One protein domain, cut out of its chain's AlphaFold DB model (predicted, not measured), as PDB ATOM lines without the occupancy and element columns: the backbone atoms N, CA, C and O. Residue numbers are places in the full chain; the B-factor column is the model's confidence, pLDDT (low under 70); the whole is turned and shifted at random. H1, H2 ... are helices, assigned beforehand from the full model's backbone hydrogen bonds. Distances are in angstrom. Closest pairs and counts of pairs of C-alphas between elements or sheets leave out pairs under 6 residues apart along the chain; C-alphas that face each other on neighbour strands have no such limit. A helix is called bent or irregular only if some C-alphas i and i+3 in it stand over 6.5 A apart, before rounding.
ATOM      1  N   SER A   2      16.471  12.391 -33.425       68.62
ATOM      2  CA  SER A   2      15.178  11.661 -33.391       68.62
ATOM      3  C   SER A   2      14.339  11.963 -32.140       68.62
ATOM      4  O   SER A   2      13.156  12.260 -32.264       68.62
ATOM      5  N   GLN A   3      14.953  11.979 -30.953       75.31
ATOM      6  CA  GLN A   3      14.242  12.312 -29.711       75.31
ATOM      7  C   GLN A   3      13.786  13.779 -29.646       75.31
ATOM      8  O   GLN A   3      12.739  14.061 -29.079       75.31
ATOM      9  N   GLU A   4      14.520  14.700 -30.276       80.94
ATOM     10  CA  GLU A   4      14.112  16.112 -30.391       80.94
ATOM     11  C   GLU A   4      12.921  16.307 -31.329       80.94
ATOM     12  O   GLU A   4      12.149  17.236 -31.151       80.94
ATOM     13  N   LEU A   5      12.755  15.448 -32.338       79.31
ATOM     14  CA  LEU A   5      11.586  15.498 -33.217       79.31
ATOM     15  C   LEU A   5      10.352  14.897 -32.540       79.31
ATOM     16  O   LEU A   5       9.252  15.409 -32.710       79.31
ATOM     17  N   LEU A   6      10.538  13.838 -31.746       81.50
ATOM     18  CA  LEU A   6       9.456  13.226 -30.972       81.50
ATOM     19  C   LEU A   6       8.936  14.160 -29.877       81.50
ATOM     20  O   LEU A   6       7.732  14.199 -29.642       81.50
ATOM     21  N   SER A   7       9.809  14.959 -29.254       82.56
ATOM     22  CA  SER A   7       9.392  15.886 -28.197       82.56
ATOM     23  C   SER A   7       8.449  16.989 -28.688       82.56
ATOM     24  O   SER A   7       7.679  17.502 -27.882       82.56
ATOM     25  N   ILE A   8       8.451  17.320 -29.987       85.44
ATOM     26  CA  ILE A   8       7.521  18.283 -30.608       85.44
ATOM     27  C   ILE A   8       6.082  17.744 -30.598       85.44
ATOM     28  O   ILE A   8       5.137  18.511 -30.433       85.44
ATOM     29  N   LEU A   9       5.907  16.427 -30.740       80.62
ATOM     30  CA  LEU A   9       4.584  15.797 -30.799       80.62
ATOM     31  C   LEU A   9       3.845  15.879 -29.459       80.62
ATOM     32  O   LEU A   9       2.627  16.028 -29.434       80.62
ATOM     33  N   THR A  10       4.599  15.825 -28.359       79.44
ATOM     34  CA  THR A  10       4.095  15.764 -26.980       79.44
ATOM     35  C   THR A  10       4.076  17.117 -26.262       79.44
ATOM     36  O   THR A  10       3.885  17.160 -25.049       79.44
ATOM     37  N   GLN A  11       4.336  18.227 -26.963       85.50
ATOM     38  CA  GLN A  11       4.227  19.568 -26.374       85.50
ATOM     39  C   GLN A  11       2.778  19.888 -25.981       85.50
ATOM     40  O   GLN A  11       1.838  19.278 -26.482       85.50
ATOM     41  N   GLN A  12       2.600  20.855 -25.077       72.56
ATOM     42  CA  GLN A  12       1.293  21.215 -24.507       72.56
ATOM     43  C   GLN A  12       0.277  21.664 -25.580       72.56
ATOM     44  O   GLN A  12      -0.891  21.303 -25.486       72.56
ATOM     45  N   ASP A  13       0.756  22.331 -26.637       78.81
ATOM     46  CA  ASP A  13       0.012  22.672 -27.867       78.81
ATOM     47  C   ASP A  13       0.452  21.809 -29.070       78.81
ATOM     48  O   ASP A  13       0.368  22.209 -30.232       78.81
ATOM     49  N   GLY A  14       1.026  20.638 -28.793       77.81
ATOM     50  CA  GLY A  14       1.567  19.739 -29.801       77.81
ATOM     51  C   GLY A  14       0.471  18.977 -30.554       77.81
ATOM     52  O   GLY A  14      -0.651  18.871 -30.071       77.81
ATOM     53  N   PRO A  15       0.787  18.373 -31.709       81.31
ATOM     54  CA  PRO A  15      -0.164  17.610 -32.521       81.31
ATOM     55  C   PRO A  15      -0.943  16.514 -31.782       81.31
ATOM     56  O   PRO A  15      -2.001  16.127 -32.257       81.31
ATOM     57  N   PHE A  16      -0.432  15.988 -30.662       84.56
ATOM     58  CA  PHE A  16      -1.115  14.965 -29.865       84.56
ATOM     59  C   PHE A  16      -2.049  15.520 -28.782       84.56
ATOM     60  O   PHE A  16      -2.762  14.735 -28.165       84.56
ATOM     61  N   SER A  17      -2.095  16.838 -28.562       82.19
ATOM     62  CA  SER A  17      -2.941  17.455 -27.527       82.19
ATOM     63  C   SER A  17      -4.444  17.241 -27.766       82.19
ATOM     64  O   SER A  17      -5.216  17.185 -26.812       82.19
ATOM     65  N   GLU A  18      -4.853  17.074 -29.026       84.88
ATOM     66  CA  GLU A  18      -6.248  16.860 -29.437       84.88
ATOM     67  C   GLU A  18      -6.658  15.378 -29.499       84.88
ATOM     68  O   GLU A  18      -7.829  15.071 -29.729       84.88
ATOM     69  N   TYR A  19      -5.719  14.450 -29.303       84.50
ATOM     70  CA  TYR A  19      -5.947  13.018 -29.494       84.50
ATOM     71  C   TYR A  19      -6.024  12.277 -28.166       84.50
ATOM     72  O   TYR A  19      -5.307  12.575 -27.210       84.50
ATOM     73  N   THR A  20      -6.875  11.254 -28.108       89.50
ATOM     74  CA  THR A  20      -6.887  10.361 -26.948       89.50
ATOM     75  C   THR A  20      -5.663   9.446 -26.972       89.50
ATOM     76  O   THR A  20      -5.107   9.151 -28.031       89.50
ATOM     77  N   GLU A  21      -5.272   8.909 -25.813       86.62
ATOM     78  CA  GLU A  21      -4.180   7.923 -25.735       86.62
ATOM     79  C   GLU A  21      -4.394   6.722 -26.669       86.62
ATOM     80  O   GLU A  21      -3.434   6.112 -27.138       86.62
ATOM     81  N   ASN A  22      -5.651   6.362 -26.938       91.38
ATOM     82  CA  ASN A  22      -5.970   5.256 -27.828       91.38
ATOM     83  C   ASN A  22      -5.736   5.620 -29.302       91.38
ATOM     84  O   ASN A  22      -5.200   4.808 -30.053       91.38
ATOM     85  N   ASP A  23      -6.075   6.847 -29.704       89.31
ATOM     86  CA  ASP A  23      -5.833   7.337 -31.064       89.31
ATOM     87  C   ASP A  23      -4.333   7.471 -31.342       89.31
ATOM     88  O   ASP A  23      -3.859   7.073 -32.407       89.31
ATOM     89  N   ILE A  24      -3.567   7.940 -30.350       89.69
ATOM     90  CA  ILE A  24      -2.103   8.022 -30.433       89.69
ATOM     91  C   ILE A  24      -1.508   6.628 -30.655       89.69
ATOM     92  O   ILE A  24      -0.711   6.450 -31.572       89.69
ATOM     93  N   LYS A  25      -1.956   5.607 -29.909       91.44
ATOM     94  CA  LYS A  25      -1.494   4.218 -30.106       91.44
ATOM     95  C   LYS A  25      -1.806   3.677 -31.501       91.44
ATOM     96  O   LYS A  25      -1.009   2.926 -32.060       91.44
ATOM     97  N   ILE A  26      -2.959   4.035 -32.072       94.19
ATOM     98  CA  ILE A  26      -3.323   3.641 -33.441       94.19
ATOM     99  C   ILE A  26      -2.386   4.312 -34.452       94.19
ATOM    100  O   ILE A  26      -1.892   3.643 -35.362       94.19
ATOM    101  N   LEU A  27      -2.111   5.606 -34.280       90.38
ATOM    102  CA  LEU A  27      -1.202   6.363 -35.140       90.38
ATOM    103  C   LEU A  27       0.237   5.844 -35.051       90.38
ATOM    104  O   LEU A  27       0.875   5.655 -36.085       90.38
ATOM    105  N   GLU A  28       0.732   5.559 -33.846       89.69
ATOM    106  CA  GLU A  28       2.056   4.968 -33.624       89.69
ATOM    107  C   GLU A  28       2.174   3.604 -34.302       89.69
ATOM    108  O   GLU A  28       3.132   3.364 -35.037       89.69
ATOM    109  N   LYS A  29       1.163   2.744 -34.142       91.50
ATOM    110  CA  LYS A  29       1.130   1.431 -34.790       91.50
ATOM    111  C   LYS A  29       1.129   1.546 -36.316       91.50
ATOM    112  O   LYS A  29       1.887   0.848 -36.982       91.50
ATOM    113  N   ALA A  30       0.318   2.440 -36.879       90.06
ATOM    114  CA  ALA A  30       0.284   2.668 -38.322       90.06
ATOM    115  C   ALA A  30       1.614   3.240 -38.842       90.06
ATOM    116  O   ALA A  30       2.080   2.850 -39.915       90.06
ATOM    117  N   ALA A  31       2.245   4.139 -38.083       85.56
ATOM    118  CA  ALA A  31       3.562   4.675 -38.403       85.56
ATOM    119  C   ALA A  31       4.638   3.580 -38.371       85.56
ATOM    120  O   ALA A  31       5.484   3.544 -39.264       85.56
ATOM    121  N   GLU A  32       4.579   2.663 -37.403       83.94
ATOM    122  CA  GLU A  32       5.471   1.508 -37.306       83.94
ATOM    123  C   GLU A  32       5.266   0.539 -38.478       83.94
ATOM    124  O   GLU A  32       6.230   0.184 -39.152       83.94
ATOM    125  N   GLU A  33       4.022   0.186 -38.809       85.12
ATOM    126  CA  GLU A  33       3.694  -0.652 -39.971       85.12
ATOM    127  C   GLU A  33       4.177  -0.017 -41.285       85.12
ATOM    128  O   GLU A  33       4.816  -0.675 -42.112       85.12
ATOM    129  N   CYS A  34       3.958   1.290 -41.463       79.81
ATOM    130  CA  CYS A  34       4.485   2.036 -42.604       79.81
ATOM    131  C   CYS A  34       6.015   2.037 -42.617       79.81
ATOM    132  O   CYS A  34       6.620   1.853 -43.674       79.81
ATOM    133  N   ALA A  35       6.654   2.222 -41.461       75.69
ATOM    134  CA  ALA A  35       8.102   2.185 -41.346       75.69
ATOM    135  C   ALA A  35       8.654   0.799 -41.691       75.69
ATOM    136  O   ALA A  35       9.670   0.752 -42.362       75.69
ATOM    137  N   GLN A  36       7.981  -0.302 -41.345       70.56
ATOM    138  CA  GLN A  36       8.386  -1.659 -41.742       70.56
ATOM    139  C   GLN A  36       8.255  -1.893 -43.257       70.56
ATOM    140  O   GLN A  36       9.090  -2.565 -43.862       70.56
ATOM    141  N   ILE A  37       7.240  -1.307 -43.900       68.25
ATOM    142  CA  ILE A  37       7.045  -1.401 -45.358       68.25
ATOM    143  C   ILE A  37       8.056  -0.522 -46.112       68.25
ATOM    144  O   ILE A  37       8.568  -0.902 -47.168       68.25
ATOM    145  N   PHE A  38       8.340   0.667 -45.579       58.62
ATOM    146  CA  PHE A  38       9.131   1.703 -46.243       58.62
ATOM    147  C   PHE A  38      10.498   1.942 -45.603       58.62
ATOM    148  O   PHE A  38      11.141   2.949 -45.928       58.62
ATOM    149  N   GLN A  39      10.970   1.044 -44.729       58.72
ATOM    150  CA  GLN A  39      12.236   1.234 -44.033       58.72
ATOM    151  C   GLN A  39      13.315   1.450 -45.085       58.72
ATOM    152  O   GLN A  39      13.512   0.631 -45.988       58.72
ATOM    153  N   ARG A  40      14.023   2.582 -44.985       58.97
ATOM    154  CA  ARG A  40      15.301   2.728 -45.668       58.97
ATOM    155  C   ARG A  40      16.169   1.611 -45.118       58.97
ATOM    156  O   ARG A  40      16.688   1.730 -44.012       58.97
ATOM    157  N   SER A  41      16.307   0.538 -45.887       51.19
ATOM    158  CA  SER A  41      17.417  -0.377 -45.726       51.19
ATOM    159  C   SER A  41      18.664   0.506 -45.699       51.19
ATOM    160  O   SER A  41      19.035   1.144 -46.686       51.19
ATOM    161  N   SER A  42      19.280   0.613 -44.522       55.59
ATOM    162  CA  SER A  42      20.635   1.152 -44.380       55.59
ATOM    163  C   SER A  42      21.628   0.307 -45.184       55.59
ATOM    164  O   SER A  42      22.733   0.747 -45.481       55.59
ATOM    165  N   SER A  43      21.198  -0.893 -45.586       56.28
ATOM    166  CA  SER A  43      21.842  -1.757 -46.555       56.28
ATOM    167  C   SER A  43      21.592  -1.304 -47.999       56.28
ATOM    168  O   SER A  43      20.466  -1.286 -48.498       56.28
ATOM    169  N   CYS A  44      22.683  -1.023 -48.711       58.09
ATOM    170  CA  CYS A  44      22.705  -0.740 -50.149       58.09
ATOM    171  C   CYS A  44      22.212  -1.919 -51.014       58.09
ATOM    172  O   CYS A  44      21.967  -1.741 -52.206       58.09
ATOM    173  N   VAL A  45      22.116  -3.121 -50.431       58.84
ATOM    174  CA  VAL A  45      21.872  -4.389 -51.136       58.84
ATOM    175  C   VAL A  45      20.491  -4.993 -50.893       58.84
ATOM    176  O   VAL A  45      20.154  -5.965 -51.562       58.84
ATOM    177  N   GLU A  46      19.633  -4.380 -50.067       71.19
ATOM    178  CA  GLU A  46      18.251  -4.855 -49.871       71.19
ATOM    179  C   GLU A  46      17.174  -3.781 -50.093       71.19
ATOM    180  O   GLU A  46      17.443  -2.574 -50.130       71.19
ATOM    181  N   GLY A  47      15.930  -4.232 -50.269       75.38
ATOM    182  CA  GLY A  47      14.745  -3.379 -50.361       75.38
ATOM    183  C   GLY A  47      14.740  -2.432 -51.568       75.38
ATOM    184  O   GLY A  47      15.164  -2.769 -52.676       75.38
ATOM    185  N   ARG A  48      14.241  -1.210 -51.355       72.50
ATOM    186  CA  ARG A  48      14.082  -0.200 -52.413       72.50
ATOM    187  C   ARG A  48      15.417   0.265 -52.999       72.50
ATOM    188  O   ARG A  48      15.508   0.487 -54.203       72.50
ATOM    189  N   ASN A  49      16.459   0.395 -52.178       77.06
ATOM    190  CA  ASN A  49      17.781   0.828 -52.643       77.06
ATOM    191  C   ASN A  49      18.435  -0.224 -53.547       77.06
ATOM    192  O   ASN A  49      19.019   0.132 -54.572       77.06
ATOM    193  N   ALA A  50      18.254  -1.508 -53.230       77.50
ATOM    194  CA  ALA A  50      18.686  -2.608 -54.087       77.50
ATOM    195  C   ALA A  50      17.918  -2.649 -55.403       77.50
ATOM    196  O   ALA A  50      18.521  -2.750 -56.466       77.50
ATOM    197  N   GLN A  51      16.591  -2.505 -55.345       82.50
ATOM    198  CA  GLN A  51      15.749  -2.454 -56.538       82.50
ATOM    199  C   GLN A  51      16.158  -1.294 -57.459       82.50
ATOM    200  O   GLN A  51      16.308  -1.484 -58.668       82.50
ATOM    201  N   LEU A  52      16.375  -0.098 -56.900       81.25
ATOM    202  CA  LEU A  52      16.831   1.069 -57.654       81.25
ATOM    203  C   LEU A  52      18.235   0.870 -58.223       81.25
ATOM    204  O   LEU A  52      18.453   1.181 -59.392       81.25
ATOM    205  N   SER A  53      19.157   0.311 -57.438       80.88
ATOM    206  CA  SER A  53      20.515  -0.005 -57.887       80.88
ATOM    207  C   SER A  53      20.511  -1.035 -59.012       80.88
ATOM    208  O   SER A  53      21.186  -0.832 -60.016       80.88
ATOM    209  N   LEU A  54      19.705  -2.095 -58.906       84.25
ATOM    210  CA  LEU A  54      19.564  -3.129 -59.932       84.25
ATOM    211  C   LEU A  54      18.940  -2.562 -61.208       84.25
ATOM    212  O   LEU A  54      19.443  -2.804 -62.307       84.25
ATOM    213  N   ARG A  55      17.879  -1.758 -61.069       83.12
ATOM    214  CA  ARG A  55      17.239  -1.077 -62.197       83.12
ATOM    215  C   ARG A  55      18.225  -0.147 -62.890       83.12
ATOM    216  O   ARG A  55      18.367  -0.243 -64.103       83.12
ATOM    217  N   HIS A  56      18.921   0.705 -62.136       83.62
ATOM    218  CA  HIS A  56      19.977   1.566 -62.661       83.62
ATOM    219  C   HIS A  56      21.043   0.728 -63.368       83.62
ATOM    220  O   HIS A  56      21.349   0.997 -64.524       83.62
ATOM    221  N   HIS A  57      21.532  -0.344 -62.735       83.94
ATOM    222  CA  HIS A  57      22.560  -1.202 -63.312       83.94
ATOM    223  C   HIS A  57      22.133  -1.808 -64.656       83.94
ATOM    224  O   HIS A  57      22.903  -1.764 -65.615       83.94
ATOM    225  N   GLY A  58      20.888  -2.282 -64.751       81.00
ATOM    226  CA  GLY A  58      20.326  -2.850 -65.975       81.00
ATOM    227  C   GLY A  58      20.090  -1.830 -67.094       81.00
ATOM    228  O   GLY A  58      20.307  -2.157 -68.258       81.00
TER     229      GLY A  58
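What this domain is: This is residues 2 to 58 of the 120 residues of an uncharacterized protein of Desulfobacteraceae bacterium (UniProt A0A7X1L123). The printed part is a drawn-out hook of three helices: the long helix H2 makes the shaft, H3 carries on beyond one end of it in much the same direction, and at the other end the stretch of residues 10 to 20 turns the chain round to the short helix H1, which runs back over part of H2 at a distance. It is loosely built, for no helix touches another. The printed part has 57 residues with three named helices, in the order H1, H2, H3, and no named strand; its class is all helix. The whole is extended, with a radius of gyration of the C-alphas of 16.7 A, and its outline is a rod spanning 51 by 22 by 13 A.

Where its parts are: H1 is residues 2 to 9, from C-alpha 2 at (15.178, 11.661, -33.391) to C-alpha 9, 11.7 A away. H2, the longest helix, is residues 21 to 38 and measures 25.2 A from its first C-alpha, at (-4.180, 7.923, -25.735), to its last. H3 is residues 47 to 58, 16.6 A long, and ends with C-alpha 58 at (20.326, -2.850, -65.975). No helix is bent or irregular.

How they stand to each other: H1 and H2 are apart, although they follow each other along the chain. H1 and H3 are apart as well. H2 and H3 are only just apart, with their closest C-alphas 8.1 A from each other. Residues 2 to 7, which belong to H1, stand free, with no C-alpha 8 or more residues away along the chain within 10 A. Residues 10 to 15 stand free by the same measure, and so do residues 28 to 36, which belong to H2. In H2 and H3 every O i to N i+4 pair is within hydrogen-bond range. In H1 this holds for 2 of 4 pairs, while 4 of its 5 O i to N i+3 pairs are within range.

The domain as a whole: The two C-alphas farthest apart are those of Gln 12 and Gly 58, at 51.6 A, and the C-alphas of Ser 2 and Gly 58, the first and last printed, are 36.0 A apart. Without the stretches that stand free, the body has 36 residues and spans 49 by 18 by 13 A. The printed part has no cut. The link from H1 to H2 is long, with 11 residues; the link from H2 to H3 is short but not tight, with 8 residues. The mean pLDDT of the printed part is 78.6, and residue 2 and residues 37 to 45 are under 70.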